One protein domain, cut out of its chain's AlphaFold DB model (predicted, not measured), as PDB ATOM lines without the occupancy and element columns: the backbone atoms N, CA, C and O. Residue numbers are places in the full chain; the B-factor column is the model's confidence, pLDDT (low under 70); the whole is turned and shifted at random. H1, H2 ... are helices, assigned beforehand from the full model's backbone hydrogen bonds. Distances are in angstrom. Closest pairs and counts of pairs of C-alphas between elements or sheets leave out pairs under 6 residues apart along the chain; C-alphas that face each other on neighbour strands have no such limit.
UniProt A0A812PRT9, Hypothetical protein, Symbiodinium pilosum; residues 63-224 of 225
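What this domain is: This is residues 63 to 224 of the 225 residues of the protein "Hypothetical protein" of Symbiodinium pilosum (UniProt A0A812PRT9). This is an elongated body of helices set mostly crosswise, with H6 near its middle: H1 runs side by side with H6, and H9 packs crosswise on the last part of H6 and on H2, with H3 packed on H9. H5 leads from this core to one end, where H10, H11 and the short H4 gather; toward the other end H7 packs on H1, and H8 makes a corner with H9. The printed part has 162 residues, with eleven named helices, H1 to H11 in chain order, and no named strand; the class is all helix. It is compact, with a radius of gyration of the C-alphas of 16.6 A and spans of 53 by 31 by 27 A.

Where its parts are: The longest helix, H1, residues 70 to 87, measures 25.9 A and begins at C-alpha 70, (37.317, 54.513, 43.751). H2, residues 93 to 109, measures 23.3 A; H6, residues 158 to 171, 20.0 A; H9, residues 188 to 201, 20.3 A; H11, residues 212 to 222, 15.3 A, ending at C-alpha 222, (33.388, 42.081, 0.494). The shorter ones are H3, residues 113 to 120; H4, 128 to 131; H5, 138 to 146; H7, 174 to 177; H8, 181 to 186; and H10, 206 to 210.

How they stand to each other: H1 touches H6, opposite ways at a shallow tilt of 22 degrees; their closest C-alphas, of Ala 83 and Ala 166, are 4.6 A apart. H1 touches H7 with residues 72 to 76 alone, closest at the C-alphas of Phe 76 and Val 175, 6.4 A. H9 is a hub: it touches H3 at a steep tilt of 66 degrees, with the C-alphas of Cys 120 and Cys 199 closest at 4.7 A, and H2 about perpendicular at 77 degrees, with those of Val 107 and Pro 188 closest at 5.5 A. H8 and H9 only just touch, with 3 pairs of C-alphas within 8 A, and only at the corner. The other hub, H5, touches H6, closest at the C-alphas of Cys 142 and Cys 161, 5.4 A, and H11, closest at those of Val 144 and Gln 219, 6.7 A. H5 and H10 only just touch, with 3 pairs within 8 A. H4 touches no helix but is near H11. Every O i to N i+4 pair is within hydrogen-bond range in H1, H2, H6 and H11, against 3 of 4 in H3, 4 of 5 in H5, 1 of 2 in H8, 7 of 10 in H9 and 0 of 1 in H10, where 2 of 2 O i to N i+3 pairs are; H4 and H7 are too short for an i+4 pair.

The domain as a whole: The C-alphas of Glu 66 and Thr 224, the two farthest apart, are 53.6 A apart. The printed part has no cut; the link from H5 to H6, 11 residues, is long. Mean pLDDT of the printed part is 87.2, with residues 123 to 127, 201 to 207 and 210 under 70.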
ATOM      1  N   SER A  63      44.458  56.906  36.725       90.81
ATOM      2  CA  SER A  63      43.865  56.261  37.910       90.81
ATOM      3  C   SER A  63      44.338  56.836  39.251       90.81
ATOM      4  O   SER A  63      43.627  56.732  40.244       90.81
ATOM      5  N   THR A  64      45.504  57.488  39.293       88.12
ATOM      6  CA  THR A  64      46.059  58.109  40.518       88.12
ATOM      7  C   THR A  64      45.558  59.538  40.757       88.12
ATOM      8  O   THR A  64      45.938  60.192  41.728       88.12
ATOM      9  N   SER A  65      44.720  60.064  39.860       87.06
ATOM     10  CA  SER A  65      44.161  61.405  40.002       87.06
ATOM     11  C   SER A  65      43.108  61.447  41.113       87.06
ATOM     12  O   SER A  65      42.114  60.728  41.063       87.06
ATOM     13  N   GLU A  66      43.271  62.368  42.069       86.88
ATOM     14  CA  GLU A  66      42.347  62.570  43.203       86.88
ATOM     15  C   GLU A  66      40.925  62.989  42.785       86.88
ATOM     16  O   GLU A  66      40.026  63.045  43.620       86.88
ATOM     17  N   GLN A  67      40.704  63.313  41.508       91.50
ATOM     18  CA  GLN A  67      39.397  63.747  41.012       91.50
ATOM     19  C   GLN A  67      38.415  62.591  40.762       91.50
ATOM     20  O   GLN A  67      37.229  62.843  40.552       91.50
ATOM     21  N   PHE A  68      38.892  61.343  40.727       93.81
ATOM     22  CA  PHE A  68      38.068  60.175  40.427       93.81
ATOM     23  C   PHE A  68      37.704  59.407  41.698       93.81
ATOM     24  O   PHE A  68      38.506  59.245  42.616       93.81
ATOM     25  N   THR A  69      36.472  58.908  41.743       95.69
ATOM     26  CA  THR A  69      36.015  58.024  42.821       95.69
ATOM     27  C   THR A  69      36.659  56.637  42.698       95.69
ATOM     28  O   THR A  69      36.964  56.208  41.581       95.69
ATOM     29  N   PRO A  70      36.785  55.875  43.802       94.88
ATOM     30  CA  PRO A  70      37.317  54.513  43.751       94.88
ATOM     31  C   PRO A  70      36.584  53.598  42.760       94.88
ATOM     32  O   PRO A  70      37.226  52.805  42.083       94.88
ATOM     33  N   GLN A  71      35.259  53.745  42.617       96.44
ATOM     34  CA  GLN A  71      34.482  52.951  41.659       96.44
ATOM     35  C   GLN A  71      34.843  53.289  40.208       96.44
ATOM     36  O   GLN A  71      35.036  52.389  39.402       96.44
ATOM     37  N   GLN A  72      34.982  54.577  39.876       96.81
ATOM     38  CA  GLN A  72      35.386  54.997  38.528       96.81
ATOM     39  C   GLN A  72      36.783  54.482  38.172       96.81
ATOM     40  O   GLN A  72      37.013  54.082  37.033       96.81
ATOM     41  N   VAL A  73      37.703  54.481  39.143       95.50
ATOM     42  CA  VAL A  73      39.046  53.918  38.965       95.50
ATOM     43  C   VAL A  73      38.975  52.405  38.761       95.50
ATOM     44  O   VAL A  73      39.560  51.908  37.806       95.50
ATOM     45  N   GLN A  74      38.200  51.685  39.575       96.38
ATOM     46  CA  GLN A  74      38.023  50.238  39.430       96.38
ATOM     47  C   GLN A  74      37.418  49.859  38.068       96.38
ATOM     48  O   GLN A  74      37.879  48.920  37.420       96.38
ATOM     49  N   ASP A  75      36.402  50.596  37.615       97.38
ATOM     50  CA  ASP A  75      35.777  50.373  36.312       97.38
ATOM     51  C   ASP A  75      36.769  50.624  35.171       97.38
ATOM     52  O   ASP A  75      36.794  49.869  34.199       97.38
ATOM     53  N   PHE A  76      37.608  51.655  35.298       97.50
ATOM     54  CA  PHE A  76      38.660  51.953  34.333       97.50
ATOM     55  C   PHE A  76      39.728  50.859  34.295       97.50
ATOM     56  O   PHE A  76      40.024  50.347  33.221       97.50
ATOM     57  N   GLU A  77      40.255  50.440  35.445       96.12
ATOM     58  CA  GLU A  77      41.259  49.373  35.539       96.12
ATOM     59  C   GLU A  77      40.743  48.041  34.985       96.12
ATOM     60  O   GLU A  77      41.488  47.318  34.322       96.12
ATOM     61  N   ARG A  78      39.451  47.743  35.170       98.06
ATOM     62  CA  ARG A  78      38.805  46.595  34.523       98.06
ATOM     63  C   ARG A  78      38.850  46.707  32.998       98.06
ATOM     64  O   ARG A  78      39.208  45.733  32.346       98.06
ATOM     65  N   LEU A  79      38.522  47.871  32.429       98.31
ATOM     66  CA  LEU A  79      38.592  48.086  30.978       98.31
ATOM     67  C   LEU A  79      40.026  47.945  30.447       98.31
ATOM     68  O   LEU A  79      40.215  47.380  29.372       98.31
ATOM     69  N   LEU A  80      41.034  48.412  31.196       97.19
ATOM     70  CA  LEU A  80      42.444  48.219  30.837       97.19
ATOM     71  C   LEU A  80      42.812  46.730  30.802       97.19
ATOM     72  O   LEU A  80      43.432  46.272  29.845       97.19
ATOM     73  N   ALA A  81      42.394  45.966  31.814       97.06
ATOM     74  CA  ALA A  81      42.641  44.527  31.875       97.06
ATOM     75  C   ALA A  81      41.915  43.758  30.758       97.06
ATOM     76  O   ALA A  81      42.475  42.824  30.188       97.06
ATOM     77  N   GLU A  82      40.687  44.153  30.419       97.50
ATOM     78  CA  GLU A  82      39.928  43.582  29.300       97.50
ATOM     79  C   GLU A  82      40.597  43.876  27.951       97.50
ATOM     80  O   GLU A  82      40.691  42.981  27.109       97.50
ATOM     81  N   ALA A  83      41.102  45.100  27.754       97.00
ATOM     82  CA  ALA A  83      41.860  45.468  26.562       97.00
ATOM     83  C   ALA A  83      43.157  44.663  26.443       97.00
ATOM     84  O   ALA A  83      43.408  44.074  25.390       97.00
ATOM     85  N   ASP A  84      43.933  44.564  27.523       95.69
ATOM     86  CA  ASP A  84      45.162  43.771  27.520       95.69
ATOM     87  C   ASP A  84      44.877  42.293  27.230       95.69
ATOM     88  O   ASP A  84      45.506  41.705  26.359       95.69
ATOM     89  N   ALA A  85      43.862  41.703  27.863       95.69
ATOM     90  CA  ALA A  85      43.494  40.308  27.630       95.69
ATOM     91  C   ALA A  85      43.034  40.036  26.186       95.69
ATOM     92  O   ALA A  85      43.313  38.965  25.640       95.69
ATOM     93  N   ALA A  86      42.333  40.986  25.556       95.50
ATOM     94  CA  ALA A  86      41.882  40.855  24.172       95.50
ATOM     95  C   ALA A  86      43.044  40.930  23.165       95.50
ATOM     96  O   ALA A  86      43.021  40.230  22.153       95.50
ATOM     97  N   CYS A  87      44.056  41.756  23.443       94.25
ATOM     98  CA  CYS A  87      45.199  41.980  22.557       94.25
ATOM     99  C   CYS A  87      46.376  41.026  22.822       94.25
ATOM    100  O   CYS A  87      47.117  40.679  21.905       94.25
ATOM    101  N   ASN A  88      46.530  40.561  24.061       93.56
ATOM    102  CA  ASN A  88      47.642  39.732  24.524       93.56
ATOM    103  C   ASN A  88      47.251  38.247  24.671       93.56
ATOM    104  O   ASN A  88      47.679  37.535  25.585       93.56
ATOM    105  N   ASN A  89      46.386  37.756  23.780       89.44
ATOM    106  CA  ASN A  89      45.966  36.361  23.788       89.44
ATOM    107  C   ASN A  89      47.061  35.468  23.183       89.44
ATOM    108  O   ASN A  89      47.261  35.456  21.971       89.44
ATOM    109  N   GLN A  90      47.705  34.648  24.018       86.81
ATOM    110  CA  GLN A  90      48.746  33.679  23.625       86.81
ATOM    111  C   GLN A  90      48.320  32.714  22.499       86.81
ATOM    112  O   GLN A  90      49.171  32.163  21.807       86.81
ATOM    113  N   SER A  91      47.015  32.522  22.286       89.81
ATOM    114  CA  SER A  91      46.484  31.739  21.159       89.81
ATOM    115  C   SER A  91      46.757  32.386  19.791       89.81
ATOM    116  O   SER A  91      46.650  31.704  18.778       89.81
ATOM    117  N   GLN A  92      47.098  33.681  19.754       87.44
ATOM    118  CA  GLN A  92      47.388  34.465  18.549       87.44
ATOM    119  C   GLN A  92      48.753  35.174  18.669       87.44
ATOM    120  O   GLN A  92      48.810  36.385  18.891       87.44
ATOM    121  N   PRO A  93      49.877  34.451  18.509       90.94
ATOM    122  CA  PRO A  93      51.214  34.991  18.769       90.94
ATOM    123  C   PRO A  93      51.584  36.187  17.880       90.94
ATOM    124  O   PRO A  93      52.271  37.090  18.341       90.94
ATOM    125  N   GLN A  94      51.087  36.229  16.639       89.12
ATOM    126  CA  GLN A  94      51.321  37.357  15.727       89.12
ATOM    127  C   GLN A  94      50.682  38.654  16.245       89.12
ATOM    128  O   GLN A  94      51.315  39.704  16.222       89.12
ATOM    129  N   LEU A  95      49.449  38.581  16.762       90.44
ATOM    130  CA  LEU A  95      48.770  39.744  17.342       90.44
ATOM    131  C   LEU A  95      49.486  40.226  18.608       90.44
ATOM    132  O   LEU A  95      49.658  41.428  18.782       90.44
ATOM    133  N   VAL A  96      49.939  39.296  19.456       94.06
ATOM    134  CA  VAL A  96      50.710  39.609  20.670       94.06
ATOM    135  C   VAL A  96      51.996  40.362  20.324       94.06
ATOM    136  O   VAL A  96      52.306  41.374  20.951       94.06
ATOM    137  N   GLU A  97      52.743  39.890  19.326       92.50
ATOM    138  CA  GLU A  97      53.996  40.514  18.887       92.50
ATOM    139  C   GLU A  97      53.769  41.938  18.366       92.50
ATOM    140  O   GLU A  97      54.447  42.870  18.803       92.50
ATOM    141  N   ILE A  98      52.764  42.124  17.504       90.75
ATOM    142  CA  ILE A  98      52.381  43.435  16.967       90.75
ATOM    143  C   ILE A  98      51.930  44.377  18.093       90.75
ATOM    144  O   ILE A  98      52.407  45.507  18.181       90.75
ATOM    145  N   TYR A  99      51.045  43.913  18.981       93.62
ATOM    146  CA  TYR A  99      50.511  44.699  20.096       93.62
ATOM    147  C   TYR A  99      51.613  45.167  21.046       93.62
ATOM    148  O   TYR A  99      51.726  46.361  21.317       93.62
ATOM    149  N   THR A 100      52.455  44.245  21.512       94.31
ATOM    150  CA  THR A 100      53.530  44.565  22.461       94.31
ATOM    151  C   THR A 100      54.579  45.493  21.852       94.31
ATOM    152  O   THR A 100      54.997  46.450  22.504       94.31
ATOM    153  N   SER A 101      54.953  45.275  20.588       94.06
ATOM    154  CA  SER A 101      55.918  46.125  19.880       94.06
ATOM    155  C   SER A 101      55.366  47.531  19.632       94.06
ATOM    156  O   SER A 101      56.046  48.521  19.900       94.06
ATOM    157  N   ALA A 102      54.113  47.644  19.179       94.25
ATOM    158  CA  ALA A 102      53.473  48.935  18.936       94.25
ATOM    159  C   ALA A 102      53.280  49.725  20.234       94.25
ATOM    160  O   ALA A 102      53.537  50.930  20.273       94.25
ATOM    161  N   GLN A 103      52.879  49.053  21.316       95.12
ATOM    162  CA  GLN A 103      52.741  49.686  22.621       95.12
ATOM    163  C   GLN A 103      54.089  50.215  23.130       95.12
ATOM    164  O   GLN A 103      54.147  51.352  23.599       95.12
ATOM    165  N   ALA A 104      55.171  49.441  22.987       94.06
ATOM    166  CA  ALA A 104      56.515  49.875  23.362       94.06
ATOM    167  C   ALA A 104      56.970  51.104  22.556       94.06
ATOM    168  O   ALA A 104      57.375  52.103  23.148       94.06
ATOM    169  N   GLU A 105      56.820  51.100  21.228       95.06
ATOM    170  CA  GLU A 105      57.190  52.245  20.381       95.06
ATOM    171  C   GLU A 105      56.420  53.525  20.746       95.06
ATOM    172  O   GLU A 105      56.999  54.612  20.854       95.06
ATOM    173  N   VAL A 106      55.121  53.415  21.023       95.25
ATOM    174  CA  VAL A 106      54.299  54.568  21.408       95.25
ATOM    175  C   VAL A 106      54.671  55.088  22.798       95.25
ATOM    176  O   VAL A 106      54.822  56.300  23.005       95.25
ATOM    177  N   VAL A 107      54.797  54.191  23.775       92.62
ATOM    178  CA  VAL A 107      55.004  54.554  25.183       92.62
ATOM    179  C   VAL A 107      56.444  54.988  25.443       92.62
ATOM    180  O   VAL A 107      56.670  55.935  26.194       92.62
ATOM    181  N   GLU A 108      57.429  54.357  24.819       90.75
ATOM    182  CA  GLU A 108      58.839  54.665  25.060       90.75
ATOM    183  C   GLU A 108      59.344  55.746  24.108       90.75
ATOM    184  O   GLU A 108      59.921  56.739  24.556       90.75
ATOM    185  N   ASN A 109      59.040  55.617  22.813       92.56
ATOM    186  CA  ASN A 109      59.622  56.468  21.771       92.56
ATOM    187  C   ASN A 109      58.662  57.552  21.262       92.56
ATOM    188  O   ASN A 109      59.093  58.484  20.585       92.56
ATOM    189  N   GLY A 110      57.364  57.461  21.578       91.62
ATOM    190  CA  GLY A 110      56.352  58.350  20.995       91.62
ATOM    191  C   GLY A 110      56.153  58.122  19.494       91.62
ATOM    192  O   GLY A 110      55.626  58.997  18.810       91.62
ATOM    193  N   ASN A 111      56.592  56.972  18.982       93.44
ATOM    194  CA  ASN A 111      56.498  56.617  17.577       93.44
ATOM    195  C   ASN A 111      55.185  55.868  17.316       93.44
ATOM    196  O   ASN A 111      54.930  54.823  17.908       93.44
ATOM    197  N   VAL A 112      54.352  56.410  16.427       92.19
ATOM    198  CA  VAL A 112      53.035  55.848  16.077       92.19
ATOM    199  C   VAL A 112      53.037  55.093  14.749       92.19
ATOM    200  O   VAL A 112      52.001  54.577  14.347       92.19
ATOM    201  N   GLN A 113      54.179  54.996  14.067       89.38
ATOM    202  CA  GLN A 113      54.244  54.403  12.731       89.38
ATOM    203  C   GLN A 113      53.774  52.942  12.724       89.38
ATOM    204  O   GLN A 113      52.954  52.562  11.900       89.38
ATOM    205  N   LEU A 114      54.205  52.141  13.702       89.81
ATOM    206  CA  LEU A 114      53.779  50.741  13.794       89.81
ATOM    207  C   LEU A 114      52.269  50.606  14.068       89.81
ATOM    208  O   LEU A 114      51.631  49.666  13.606       89.81
ATOM    209  N   VAL A 115      51.672  51.574  14.773       90.69
ATOM    210  CA  VAL A 115      50.212  51.650  14.943       90.69
ATOM    211  C   VAL A 115      49.531  51.949  13.610       90.69
ATOM    212  O   VAL A 115      48.555  51.286  13.261       90.69
ATOM    213  N   GLN A 116      50.052  52.906  12.845       87.75
ATOM    214  CA  GLN A 116      49.526  53.247  11.521       87.75
ATOM    215  C   GLN A 116      49.573  52.047  10.567       87.75
ATOM    216  O   GLN A 116      48.566  51.737   9.922       87.75
ATOM    217  N   ASP A 117      50.703  51.347  10.536       84.94
ATOM    218  CA  ASP A 117      50.962  50.262   9.594       84.94
ATOM    219  C   ASP A 117      50.190  48.976   9.932       84.94
ATOM    220  O   ASP A 117      49.738  48.293   9.015       84.94
ATOM    221  N   GLU A 118      49.988  48.661  11.219       84.25
ATOM    222  CA  GLU A 118      49.422  47.365  11.642       84.25
ATOM    223  C   GLU A 118      48.008  47.453  12.245       84.25
ATOM    224  O   GLU A 118      47.218  46.512  12.138       84.25
ATOM    225  N   PHE A 119      47.654  48.574  12.886       85.25
ATOM    226  CA  PHE A 119      46.352  48.753  13.549       85.25
ATOM    227  C   PHE A 119      45.406  49.680  12.794       85.25
ATOM    228  O   PHE A 119      44.191  49.499  12.882       85.25
ATOM    229  N   CYS A 120      45.923  50.681  12.082       84.94
ATOM    230  CA  CYS A 120      45.078  51.597  11.323       84.94
ATOM    231  C   CYS A 120      44.809  51.060   9.922       84.94
ATOM    232  O   CYS A 120      43.666  51.064   9.463       84.94
ATOM    233  N   ASN A 121      45.853  50.586   9.248       80.56
ATOM    234  CA  ASN A 121      45.786  50.159   7.868       80.56
ATOM    235  C   ASN A 121      45.898  48.635   7.779       80.56
ATOM    236  O   ASN A 121      46.924  48.053   8.087       80.56
ATOM    237  N   PHE A 122      44.899  47.973   7.204       72.62
ATOM    238  CA  PHE A 122      45.010  46.584   6.742       72.62
ATOM    239  C   PHE A 122      45.913  46.474   5.488       72.62
ATOM    240  O   PHE A 122      45.888  45.485   4.759       72.62
ATOM    241  N   GLY A 123      46.695  47.526   5.228       56.50
ATOM    242  CA  GLY A 123      47.491  47.868   4.055       56.50
ATOM    243  C   GLY A 123      48.732  47.016   3.836       56.50
ATOM    244  O   GLY A 123      49.440  47.226   2.858       56.50
ATOM    245  N   SER A 124      48.972  46.061   4.727       57.72
ATOM    246  CA  SER A 124      49.982  45.004   4.613       57.72
ATOM    247  C   SER A 124      49.341  43.653   4.269       57.72
ATOM    248  O   SER A 124      50.019  42.628   4.191       57.72
ATOM    249  N   SER A 125      48.018  43.625   4.059       63.50
ATOM    250  CA  SER A 125      47.280  42.416   3.710       63.50
ATOM    251  C   SER A 125      47.749  41.852   2.365       63.50
ATOM    252  O   SER A 125      47.907  42.597   1.394       63.50
ATOM    253  N   PRO A 126      47.877  40.521   2.225       60.44
ATOM    254  CA  PRO A 126      48.215  39.893   0.948       60.44
ATOM    255  C   PRO A 126      47.177  40.139  -0.168       60.44
ATOM    256  O   PRO A 126      47.411  39.731  -1.303       60.44
ATOM    257  N   ARG A 127      46.039  40.792   0.123       68.25
ATOM    258  CA  ARG A 127      44.937  41.077  -0.817       68.25
ATOM    259  C   ARG A 127      44.665  42.568  -1.058       68.25
ATOM    260  O   ARG A 127      43.558  42.954  -1.412       68.25
ATOM    261  N   LEU A 128      45.676  43.420  -0.907       72.88
ATOM    262  CA  LEU A 128      45.582  44.870  -1.151       72.88
ATOM    263  C   LEU A 128      44.925  45.267  -2.480       72.88
ATOM    264  O   LEU A 128      44.172  46.237  -2.529       72.88
ATOM    265  N   ALA A 129      45.189  44.511  -3.549       75.69
ATOM    266  CA  ALA A 129      44.626  44.778  -4.872       75.69
ATOM    267  C   ALA A 129      43.089  44.700  -4.891       75.69
ATOM    268  O   ALA A 129      42.448  45.476  -5.600       75.69
ATOM    269  N   ASP A 130      42.499  43.831  -4.067       74.06
ATOM    270  CA  ASP A 130      41.048  43.645  -3.980       74.06
ATOM    271  C   ASP A 130      40.358  44.843  -3.297       74.06
ATOM    272  O   ASP A 130      39.154  45.051  -3.455       74.06
ATOM    273  N   MET A 131      41.129  45.670  -2.581       77.12
ATOM    274  CA  MET A 131      40.662  46.837  -1.827       77.12
ATOM    275  C   MET A 131      41.014  48.173  -2.501       77.12
ATOM    276  O   MET A 131      40.774  49.220  -1.913       77.12
ATOM    277  N   ALA A 132      41.533  48.177  -3.736       75.00
ATOM    278  CA  ALA A 132      42.088  49.373  -4.392       75.00
ATOM    279  C   ALA A 132      41.121  50.574  -4.529       75.00
ATOM    280  O   ALA A 132      41.576  51.708  -4.651       75.00
ATOM    281  N   ASN A 133      39.804  50.334  -4.501       75.31
ATOM    282  CA  ASN A 133      38.759  51.369  -4.564       75.31
ATOM    283  C   ASN A 133      37.948  51.497  -3.260       75.31
ATOM    284  O   ASN A 133      36.926  52.183  -3.228       75.31
ATOM    285  N   TYR A 134      38.370  50.801  -2.207       77.88
ATOM    286  CA  TYR A 134      37.685  50.718  -0.924       77.88
ATOM    287  C   TYR A 134      38.644  51.094   0.207       77.88
ATOM    288  O   TYR A 134      39.821  51.367  -0.010       77.88
ATOM    289  N   THR A 135      38.140  51.146   1.437       80.62
ATOM    290  CA  THR A 135      38.990  51.441   2.590       80.62
ATOM    291  C   THR A 135      39.743  50.209   3.068       80.62
ATOM    292  O   THR A 135      39.181  49.124   3.191       80.62
ATOM    293  N   THR A 136      41.007  50.393   3.415       80.56
ATOM    294  CA  THR A 136      41.803  49.421   4.164       80.56
ATOM    295  C   THR A 136      41.788  49.716   5.664       80.56
ATOM    296  O   THR A 136      42.482  49.051   6.425       80.56
ATOM    297  N   ASN A 137      41.005  50.697   6.123       83.94
ATOM    298  CA  ASN A 137      40.989  51.090   7.523       83.94
ATOM    299  C   ASN A 137      40.384  49.976   8.394       83.94
ATOM    300  O   ASN A 137      39.200  49.645   8.271       83.94
ATOM    301  N   VAL A 138      41.186  49.422   9.305       85.62
ATOM    302  CA  VAL A 138      40.789  48.299  10.170       85.62
ATOM    303  C   VAL A 138      39.569  48.658  11.019       85.62
ATOM    304  O   VAL A 138      38.706  47.812  11.233       85.62
ATOM    305  N   PHE A 139      39.429  49.913  11.458       85.94
ATOM    306  CA  PHE A 139      38.301  50.345  12.287       85.94
ATOM    307  C   PHE A 139      36.978  50.289  11.535       85.94
ATOM    308  O   PHE A 139      35.952  49.960  12.133       85.94
ATOM    309  N   VAL A 140      36.998  50.624  10.247       85.25
ATOM    310  CA  VAL A 140      35.822  50.511   9.386       85.25
ATOM    311  C   VAL A 140      35.562  49.041   9.083       85.25
ATOM    312  O   VAL A 140      34.457  48.549   9.311       85.25
ATOM    313  N   LEU A 141      36.584  48.321   8.615       87.25
ATOM    314  CA  LEU A 141      36.443  46.930   8.191       87.25
ATOM    315  C   LEU A 141      35.971  46.027   9.330       87.25
ATOM    316  O   LEU A 141      35.083  45.210   9.118       87.25
ATOM    317  N   CYS A 142      36.488  46.195  10.547       89.44
ATOM    318  CA  CYS A 142      36.047  45.422  11.704       89.44
ATOM    319  C   CYS A 142      34.561  45.610  12.013       89.44
ATOM    320  O   CYS A 142      33.885  44.626  12.303       89.44
ATOM    321  N   GLN A 143      34.038  46.834  11.906       87.81
ATOM    322  CA  GLN A 143      32.616  47.094  12.122       87.81
ATOM    323  C   GLN A 143      31.765  46.477  11.007       87.81
ATOM    324  O   GLN A 143      30.791  45.784  11.280       87.81
ATOM    325  N   VAL A 144      32.154  46.677   9.746       87.69
ATOM    326  CA  VAL A 144      31.392  46.173   8.596       87.69
ATOM    327  C   VAL A 144      31.383  44.646   8.549       87.69
ATOM    328  O   VAL A 144      30.345  44.033   8.311       87.69
ATOM    329  N   CYS A 145      32.523  44.017   8.826       89.31
ATOM    330  CA  CYS A 145      32.678  42.568   8.798       89.31
ATOM    331  C   CYS A 145      31.957  41.837   9.939       89.31
ATOM    332  O   CYS A 145      31.747  40.631   9.817       89.31
ATOM    333  N   GLN A 146      31.571  42.516  11.027       88.06
ATOM    334  CA  GLN A 146      30.756  41.907  12.091       88.06
ATOM    335  C   GLN A 146      29.357  41.510  11.596       88.06
ATOM    336  O   GLN A 146      28.776  40.556  12.108       88.06
ATOM    337  N   GLU A 147      28.830  42.206  10.586       83.56
ATOM    338  CA  GLU A 147      27.485  41.977  10.044       83.56
ATOM    339  C   GLU A 147      27.460  40.938   8.904       83.56
ATOM    340  O   GLU A 147      26.388  40.512   8.471       83.56
ATOM    341  N   LEU A 148      28.629  40.510   8.409       86.19
ATOM    342  CA  LEU A 148      28.751  39.620   7.252       86.19
ATOM    343  C   LEU A 148      28.801  38.142   7.659       86.19
ATOM    344  O   LEU A 148      29.602  37.735   8.500       86.19
ATOM    345  N   ASN A 149      27.987  37.315   6.996       86.88
ATOM    346  CA  ASN A 149      27.971  35.866   7.185       86.88
ATOM    347  C   ASN A 149      27.767  35.133   5.839       86.88
ATOM    348  O   ASN A 149      26.707  35.312   5.232       86.88
ATOM    349  N   PRO A 150      28.722  34.301   5.366       87.69
ATOM    350  CA  PRO A 150      30.017  33.982   5.984       87.69
ATOM    351  C   PRO A 150      30.976  35.182   5.982       87.69
ATOM    352  O   PRO A 150      30.893  36.034   5.103       87.69
ATOM    353  N   ARG A 151      31.887  35.250   6.965       86.81
ATOM    354  CA  ARG A 151      32.887  36.327   7.064       86.81
ATOM    355  C   ARG A 151      33.903  36.202   5.915       86.81
ATOM    356  O   ARG A 151      34.594  35.181   5.863       86.81
ATOM    357  N   PRO A 152      34.025  37.203   5.024       85.50
ATOM    358  CA  PRO A 152      34.965  37.156   3.903       85.50
ATOM    359  C   PRO A 152      36.428  37.092   4.342       85.50
ATOM    360  O   PRO A 152      36.799  37.620   5.390       85.50
ATOM    361  N   VAL A 153      37.286  36.511   3.499       80.00
ATOM    362  CA  VAL A 153      38.739  36.411   3.760       80.00
ATOM    363  C   VAL A 153      39.422  37.783   3.712       80.00
ATOM    364  O   VAL A 153      40.465  37.977   4.329       80.00
ATOM    365  N   ALA A 154      38.825  38.749   3.010       81.81
ATOM    366  CA  ALA A 154      39.291  40.134   2.970       81.81
ATOM    367  C   ALA A 154      39.069  40.897   4.295       81.81
ATOM    368  O   ALA A 154      39.588  41.998   4.459       81.81
ATOM    369  N   CYS A 155      38.315  40.333   5.245       86.19
ATOM    370  CA  CYS A 155      38.114  40.942   6.555       86.19
ATOM    371  C   CYS A 155      39.344  40.776   7.466       86.19
ATOM    372  O   CYS A 155      39.983  39.721   7.440       86.19
ATOM    373  N   PRO A 156      39.619  41.749   8.359       87.94
ATOM    374  CA  PRO A 156      40.637  41.601   9.397       87.94
ATOM    375  C   PRO A 156      40.380  40.384  10.288       87.94
ATOM    376  O   PRO A 156      39.258  39.867  10.340       87.94
ATOM    377  N   TRP A 157      41.391  39.943  11.036       86.50
ATOM    378  CA  TRP A 157      41.228  38.839  11.984       86.50
ATOM    379  C   TRP A 157      40.190  39.188  13.064       86.50
ATOM    380  O   TRP A 157      40.172  40.326  13.545       86.50
ATOM    381  N   PRO A 158      39.304  38.251  13.454       89.25
ATOM    382  CA  PRO A 158      38.337  38.485  14.527       89.25
ATOM    383  C   PRO A 158      38.980  39.014  15.812       89.25
ATOM    384  O   PRO A 158      38.458  39.948  16.412       89.25
ATOM    385  N   GLU A 159      40.136  38.474  16.187       90.44
ATOM    386  CA  GLU A 159      40.868  38.821  17.402       90.44
ATOM    387  C   GLU A 159      41.449  40.235  17.344       90.44
ATOM    388  O   GLU A 159      41.367  40.964  18.329       90.44
ATOM    389  N   LEU A 160      41.936  40.669  16.175       89.75
ATOM    390  CA  LEU A 160      42.360  42.055  15.967       89.75
ATOM    391  C   LEU A 160      41.181  43.019  16.171       89.75
ATOM    392  O   LEU A 160      41.318  44.037  16.848       89.75
ATOM    393  N   CYS A 161      39.996  42.669  15.658       91.31
ATOM    394  CA  CYS A 161      38.789  43.465  15.869       91.31
ATOM    395  C   CYS A 161      38.351  43.495  17.340       91.31
ATOM    396  O   CYS A 161      37.985  44.556  17.838       91.31
ATOM    397  N   MET A 162      38.429  42.365  18.049       93.00
ATOM    398  CA  MET A 162      38.122  42.297  19.482       93.00
ATOM    399  C   MET A 162      39.091  43.144  20.317       93.00
ATOM    400  O   MET A 162      38.650  43.893  21.186       93.00
ATOM    401  N   CYS A 163      40.391  43.066  20.025       93.94
ATOM    402  CA  CYS A 163      41.424  43.902  20.636       93.94
ATOM    403  C   CYS A 163      41.125  45.395  20.423       93.94
ATOM    404  O   CYS A 163      41.044  46.164  21.382       93.94
ATOM    405  N   ARG A 164      40.852  45.795  19.175       92.06
ATOM    406  CA  ARG A 164      40.459  47.167  18.826       92.06
ATOM    407  C   ARG A 164      39.217  47.621  19.590       92.06
ATOM    408  O   ARG A 164      39.205  48.727  20.125       92.06
ATOM    409  N   ASP A 165      38.174  46.798  19.653       93.12
ATOM    410  CA  ASP A 165      36.922  47.145  20.335       93.12
ATOM    411  C   ASP A 165      37.141  47.349  21.839       93.12
ATOM    412  O   ASP A 165      36.627  48.311  22.418       93.12
ATOM    413  N   ALA A 166      37.960  46.499  22.461       96.12
ATOM    414  CA  ALA A 166      38.315  46.620  23.869       96.12
ATOM    415  C   ALA A 166      39.122  47.903  24.152       96.12
ATOM    416  O   ALA A 166      38.775  48.650  25.069       96.12
ATOM    417  N   ILE A 167      40.112  48.237  23.313       95.31
ATOM    418  CA  ILE A 167      40.852  49.511  23.397       95.31
ATOM    419  C   ILE A 167      39.901  50.708  23.245       95.31
ATOM    420  O   ILE A 167      39.983  51.685  23.994       95.31
ATOM    421  N   MET A 168      38.941  50.640  22.321       93.31
ATOM    422  CA  MET A 168      37.974  51.724  22.130       93.31
ATOM    423  C   MET A 168      36.994  51.881  23.293       93.31
ATOM    424  O   MET A 168      36.498  52.987  23.518       93.31
ATOM    425  N   ASN A 169      36.737  50.831  24.073       96.38
ATOM    426  CA  ASN A 169      35.984  50.960  25.319       96.38
ATOM    427  C   ASN A 169      36.782  51.725  26.386       96.38
ATOM    428  O   ASN A 169      36.197  52.546  27.096       96.38
ATOM    429  N   VAL A 170      38.109  51.552  26.442       97.38
ATOM    430  CA  VAL A 170      38.992  52.377  27.290       97.38
ATOM    431  C   VAL A 170      38.903  53.849  26.882       97.38
ATOM    432  O   VAL A 170      38.674  54.704  27.740       97.38
ATOM    433  N   ALA A 171      38.995  54.145  25.580       95.50
ATOM    434  CA  ALA A 171      38.929  55.510  25.042       95.50
ATOM    435  C   ALA A 171      37.610  56.241  25.366       95.50
ATOM    436  O   ALA A 171      37.556  57.468  25.402       95.50
ATOM    437  N   ARG A 172      36.529  55.487  25.599       95.69
ATOM    438  CA  ARG A 172      35.195  56.007  25.949       95.69
ATOM    439  C   ARG A 172      34.968  56.141  27.456       95.69
ATOM    440  O   ARG A 172      33.920  56.633  27.871       95.69
ATOM    441  N   SER A 173      35.906  55.679  28.277       96.88
ATOM    442  CA  SER A 173      35.768  55.715  29.730       96.88
ATOM    443  C   SER A 173      35.876  57.140  30.281       96.88
ATOM    444  O   SER A 173      36.599  57.989  29.756       96.88
ATOM    445  N   LEU A 174      35.187  57.390  31.397       96.50
ATOM    446  CA  LEU A 174      35.212  58.688  32.079       96.50
ATOM    447  C   LEU A 174      36.632  59.066  32.529       96.50
ATOM    448  O   LEU A 174      37.029  60.222  32.387       96.50
ATOM    449  N   VAL A 175      37.395  58.097  33.048       97.00
ATOM    450  CA  VAL A 175      38.761  58.323  33.549       97.00
ATOM    451  C   VAL A 175      39.708  58.722  32.423       97.00
ATOM    452  O   VAL A 175      40.486  59.654  32.609       97.00
ATOM    453  N   TYR A 176      39.611  58.078  31.256       96.62
ATOM    454  CA  TYR A 176      40.398  58.449  30.082       96.62
ATOM    455  C   TYR A 176      40.042  59.859  29.595       96.62
ATOM    456  O   TYR A 176      40.906  60.729  29.543       96.62
ATOM    457  N   ILE A 177      38.755  60.113  29.323       95.75
ATOM    458  CA  ILE A 177      38.276  61.379  28.738       95.75
ATOM    459  C   ILE A 177      38.620  62.585  29.621       95.75
ATOM    460  O   ILE A 177      38.964  63.652  29.114       95.75
ATOM    461  N   HIS A 178      38.518  62.430  30.940       96.31
ATOM    462  CA  HIS A 178      38.767  63.510  31.892       96.31
ATOM    463  C   HIS A 178      40.144  63.426  32.553       96.31
ATOM    464  O   HIS A 178      40.379  64.118  33.547       96.31
ATOM    465  N   CYS A 179      41.061  62.602  32.043       95.56
ATOM    466  CA  CYS A 179      42.397  62.486  32.611       95.56
ATOM    467  C   CYS A 179      43.117  63.850  32.582       95.56
ATOM    468  O   CYS A 179      43.152  64.506  31.536       95.56
ATOM    469  N   PRO A 180      43.703  64.323  33.700       92.94
ATOM    470  CA  PRO A 180      44.418  65.593  33.700       92.94
ATOM    471  C   PRO A 180      45.599  65.531  32.733       92.94
ATOM    472  O   PRO A 180      46.340  64.551  32.749       92.94
ATOM    473  N   GLN A 181      45.837  66.593  31.959       90.38
ATOM    474  CA  GLN A 181      46.876  66.615  30.915       90.38
ATOM    475  C   GLN A 181      48.252  66.141  31.405       90.38
ATOM    476  O   GLN A 181      48.931  65.392  30.712       90.38
ATOM    477  N   ARG A 182      48.650  66.534  32.621       87.12
ATOM    478  CA  ARG A 182      49.930  66.121  33.218       87.12
ATOM    479  C   ARG A 182      50.020  64.604  33.446       87.12
ATOM    480  O   ARG A 182      51.085  64.036  33.264       87.12
ATOM    481  N   ASN A 183      48.911  63.971  33.838       91.06
ATOM    482  CA  ASN A 183      48.823  62.533  34.073       91.06
ATOM    483  C   ASN A 183      48.734  61.811  32.724       91.06
ATOM    484  O   ASN A 183      49.517  60.910  32.466       91.06
ATOM    485  N   ALA A 184      47.860  62.278  31.828       92.31
ATOM    486  CA  ALA A 184      47.697  61.745  30.476       92.31
ATOM    487  C   ALA A 184      49.014  61.717  29.682       92.31
ATOM    488  O   ALA A 184      49.280  60.769  28.952       92.31
ATOM    489  N   PHE A 185      49.858  62.741  29.848       88.19
ATOM    490  CA  PHE A 185      51.151  62.830  29.170       88.19
ATOM    491  C   PHE A 185      52.129  61.717  29.574       88.19
ATOM    492  O   PHE A 185      52.911  61.266  28.740       88.19
ATOM    493  N   VAL A 186      52.101  61.274  30.834       86.94
ATOM    494  CA  VAL A 186      53.015  60.237  31.349       86.94
ATOM    495  C   VAL A 186      52.361  58.862  31.477       86.94
ATOM    496  O   VAL A 186      53.062  57.875  31.678       86.94
ATOM    497  N   ASP A 187      51.037  58.775  31.350       92.38
ATOM    498  CA  ASP A 187      50.281  57.533  31.462       92.38
ATOM    499  C   ASP A 187      50.470  56.649  30.209       92.38
ATOM    500  O   ASP A 187      50.088  57.056  29.105       92.38
ATOM    501  N   PRO A 188      51.034  55.430  30.345       93.12
ATOM    502  CA  PRO A 188      51.268  54.531  29.216       93.12
ATOM    503  C   PRO A 188      49.996  54.166  28.451       93.12
ATOM    504  O   PRO A 188      49.997  54.156  27.220       93.12
ATOM    505  N   TRP A 189      48.900  53.907  29.166       95.12
ATOM    506  CA  TRP A 189      47.619  53.566  28.556       95.12
ATOM    507  C   TRP A 189      47.017  54.762  27.845       95.12
ATOM    508  O   TRP A 189      46.497  54.611  26.743       95.12
ATOM    509  N   HIS A 190      47.134  55.958  28.420       95.50
ATOM    510  CA  HIS A 190      46.647  57.150  27.747       95.50
ATOM    511  C   HIS A 190      47.406  57.401  26.440       95.50
ATOM    512  O   HIS A 190      46.777  57.652  25.410       95.50
ATOM    513  N   ARG A 191      48.741  57.286  26.449       94.94
ATOM    514  CA  ARG A 191      49.579  57.419  25.245       94.94
ATOM    515  C   ARG A 191      49.228  56.369  24.192       94.94
ATOM    516  O   ARG A 191      48.998  56.728  23.039       94.94
ATOM    517  N   TRP A 192      49.131  55.106  24.601       95.56
ATOM    518  CA  TRP A 192      48.774  53.987  23.730       95.56
ATOM    519  C   TRP A 192      47.403  54.167  23.071       95.56
ATOM    520  O   TRP A 192      47.284  54.168  21.846       95.56
ATOM    521  N   VAL A 193      46.361  54.390  23.873       95.38
ATOM    522  CA  VAL A 193      44.989  54.546  23.378       95.38
ATOM    523  C   VAL A 193      44.876  55.793  22.492       95.38
ATOM    524  O   VAL A 193      44.214  55.740  21.458       95.38
ATOM    525  N   THR A 194      45.569  56.890  22.828       94.00
ATOM    526  CA  THR A 194      45.591  58.099  21.985       94.00
ATOM    527  C   THR A 194      46.204  57.809  20.616       94.00
ATOM    528  O   THR A 194      45.626  58.208  19.606       94.00
ATOM    529  N   ALA A 195      47.325  57.084  20.557       93.69
ATOM    530  CA  ALA A 195      47.931  56.687  19.287       93.69
ATOM    531  C   ALA A 195      46.956  55.861  18.440       93.69
ATOM    532  O   ALA A 195      46.761  56.152  17.267       93.69
ATOM    533  N   ILE A 196      46.246  54.912  19.051       90.75
ATOM    534  CA  ILE A 196      45.234  54.104  18.360       90.75
ATOM    535  C   ILE A 196      44.074  54.961  17.827       90.75
ATOM    536  O   ILE A 196      43.540  54.692  16.752       90.75
ATOM    537  N   THR A 197      43.684  56.035  18.522       84.88
ATOM    538  CA  THR A 197      42.655  56.947  17.993       84.88
ATOM    539  C   THR A 197      43.110  57.748  16.770       84.88
ATOM    540  O   THR A 197      42.247  58.231  16.032       84.88
ATOM    541  N   SER A 198      44.416  57.855  16.489       83.75
ATOM    542  CA  SER A 198      44.904  58.535  15.279       83.75
ATOM    543  C   SER A 198      44.444  57.827  13.999       83.75
ATOM    544  O   SER A 198      44.144  58.500  13.011       83.75
ATOM    545  N   CYS A 199      44.204  56.510  14.064       80.12
ATOM    546  CA  CYS A 199      43.620  55.709  12.983       80.12
ATOM    547  C   CYS A 199      42.285  56.249  12.445       80.12
ATOM    548  O   CYS A 199      41.903  55.941  11.316       80.12
ATOM    549  N   LEU A 200      41.542  57.006  13.260       71.25
ATOM    550  CA  LEU A 200      40.253  57.598  12.894       71.25
ATOM    551  C   LEU A 200      40.362  59.060  12.449       71.25
ATOM    552  O   LEU A 200      39.433  59.577  11.835       71.25
ATOM    553  N   LEU A 201      41.454  59.738  12.806       69.06
ATOM    554  CA  LEU A 201      41.601  61.186  12.655       69.06
ATOM    555  C   LEU A 201      42.471  61.575  11.457       69.06
ATOM    556  O   LEU A 201      42.327  62.682  10.942       69.06
ATOM    557  N   GLU A 202      43.360  60.687  11.014       65.00
ATOM    558  CA  GLU A 202      44.335  60.990   9.962       65.00
ATOM    559  C   GLU A 202      43.760  60.931   8.540       65.00
ATOM    560  O   GLU A 202      44.262  61.632   7.662       65.00
ATOM    561  N   ASP A 203      42.677  60.179   8.312       65.62
ATOM    562  CA  ASP A 203      41.978  60.144   7.024       65.62
ATOM    563  C   ASP A 203      40.534  60.667   7.151       65.62
ATOM    564  O   ASP A 203      39.623  59.922   7.525       65.62
ATOM    565  N   PRO A 204      40.272  61.937   6.788       63.16
ATOM    566  CA  PRO A 204      38.920  62.486   6.746       63.16
ATOM    567  C   PRO A 204      37.970  61.706   5.823       63.16
ATOM    568  O   PRO A 204      36.754  61.782   5.997       63.16
ATOM    569  N   GLN A 205      38.492  60.962   4.839       66.44
ATOM    570  CA  GLN A 205      37.689  60.119   3.953       66.44
ATOM    571  C   GLN A 205      37.267  58.810   4.630       66.44
ATOM    572  O   GLN A 205      36.205  58.285   4.299       66.44
ATOM    573  N   ALA A 206      37.992  58.331   5.648       65.06
ATOM    574  CA  ALA A 206      37.567  57.191   6.463       65.06
ATOM    575  C   ALA A 206      36.202  57.452   7.129       65.06
ATOM    576  O   ALA A 206      35.369  56.549   7.211       65.06
ATOM    577  N   ALA A 207      35.919  58.709   7.503       62.91
ATOM    578  CA  ALA A 207      34.625  59.128   8.042       62.91
ATOM    579  C   ALA A 207      33.456  58.864   7.070       62.91
ATOM    580  O   ALA A 207      32.338  58.578   7.504       62.91
ATOM    581  N   GLN A 208      33.703  58.918   5.755       71.31
ATOM    582  CA  GLN A 208      32.675  58.661   4.744       71.31
ATOM    583  C   GLN A 208      32.186  57.212   4.793       71.31
ATOM    584  O   GLN A 208      31.010  56.966   4.540       71.31
ATOM    585  N   TRP A 209      33.026  56.256   5.189       71.31
ATOM    586  CA  TRP A 209      32.643  54.843   5.236       71.31
ATOM    587  C   TRP A 209      31.713  54.476   6.394       71.31
ATOM    588  O   TRP A 209      31.150  53.382   6.393       71.31
ATOM    589  N   TYR A 210      31.495  55.394   7.340       68.12
ATOM    590  CA  TYR A 210      30.502  55.244   8.406       68.12
ATOM    591  C   TYR A 210      29.078  55.648   7.973       68.12
ATOM    592  O   TYR A 210      28.152  55.575   8.781       68.12
ATOM    593  N   ASN A 211      28.873  56.080   6.721       76.38
ATOM    594  CA  ASN A 211      27.540  56.368   6.186       76.38
ATOM    595  C   ASN A 211      26.880  55.111   5.584       76.38
ATOM    596  O   ASN A 211      27.540  54.303   4.936       76.38
ATOM    597  N   SER A 212      25.552  54.994   5.699       75.44
ATOM    598  CA  SER A 212      24.817  53.779   5.312       75.44
ATOM    599  C   SER A 212      24.932  53.396   3.830       75.44
ATOM    600  O   SER A 212      24.911  52.213   3.504       75.44
ATOM    601  N   SER A 213      25.051  54.367   2.918       80.94
ATOM    602  CA  SER A 213      25.121  54.093   1.473       80.94
ATOM    603  C   SER A 213      26.474  53.520   1.046       80.94
ATOM    604  O   SER A 213      26.528  52.567   0.271       80.94
ATOM    605  N   THR A 214      27.562  54.056   1.591       81.31
ATOM    606  CA  THR A 214      28.932  53.628   1.297       81.31
ATOM    607  C   THR A 214      29.272  52.346   2.063       81.31
ATOM    608  O   THR A 214      29.919  51.458   1.509       81.31
ATOM    609  N   THR A 215      28.745  52.177   3.284       83.25
ATOM    610  CA  THR A 215      28.821  50.905   4.022       83.25
ATOM    611  C   THR A 215      28.174  49.758   3.240       83.25
ATOM    612  O   THR A 215      28.784  48.700   3.109       83.25
ATOM    613  N   ALA A 216      26.985  49.959   2.657       84.56
ATOM    614  CA  ALA A 216      26.302  48.914   1.888       84.56
ATOM    615  C   ALA A 216      27.088  48.486   0.632       84.56
ATOM    616  O   ALA A 216      27.150  47.298   0.313       84.56
ATOM    617  N   GLN A 217      27.732  49.434  -0.059       85.50
ATOM    618  CA  GLN A 217      28.604  49.136  -1.204       85.50
ATOM    619  C   GLN A 217      29.815  48.292  -0.788       85.50
ATOM    620  O   GLN A 217      30.142  47.312  -1.455       85.50
ATOM    621  N   LEU A 218      30.445  48.634   0.341       84.25
ATOM    622  CA  LEU A 218      31.556  47.863   0.897       84.25
ATOM    623  C   LEU A 218      31.128  46.444   1.285       84.25
ATOM    624  O   LEU A 218      31.823  45.487   0.957       84.25
ATOM    625  N   GLN A 219      29.977  46.294   1.946       86.31
ATOM    626  CA  GLN A 219      29.424  44.985   2.310       86.31
ATOM    627  C   GLN A 219      29.212  44.102   1.082       86.31
ATOM    628  O   GLN A 219      29.623  42.943   1.080       86.31
ATOM    629  N   GLN A 220      28.611  44.659   0.028       87.00
ATOM    630  CA  GLN A 220      28.383  43.935  -1.216       87.00
ATOM    631  C   GLN A 220      29.704  43.506  -1.867       87.00
ATOM    632  O   GLN A 220      29.824  42.361  -2.286       87.00
ATOM    633  N   HIS A 221      30.701  44.392  -1.921       84.75
ATOM    634  CA  HIS A 221      32.016  44.076  -2.487       84.75
ATOM    635  C   HIS A 221      32.738  42.979  -1.702       84.75
ATOM    636  O   HIS A 221      33.196  42.002  -2.288       84.75
ATOM    637  N   LEU A 222      32.764  43.083  -0.371       85.44
ATOM    638  CA  LEU A 222      33.388  42.081   0.494       85.44
ATOM    639  C   LEU A 222      32.744  40.696   0.345       85.44
ATOM    640  O   LEU A 222      33.438  39.699   0.462       85.44
ATOM    641  N   GLN A 223      31.445  40.610   0.053       84.62
ATOM    642  CA  GLN A 223      30.772  39.330  -0.215       84.62
ATOM    643  C   GLN A 223      31.137  38.711  -1.576       84.62
ATOM    644  O   GLN A 223      30.838  37.540  -1.805       84.62
ATOM    645  N   THR A 224      31.741  39.480  -2.488       83.12
ATOM    646  CA  THR A 224      32.088  39.022  -3.846       83.12
ATOM    647  C   THR A 224      33.515  38.487  -3.985       83.12
ATOM    648  O   THR A 224      33.830  37.912  -5.027       83.12
TER     649      THR A 224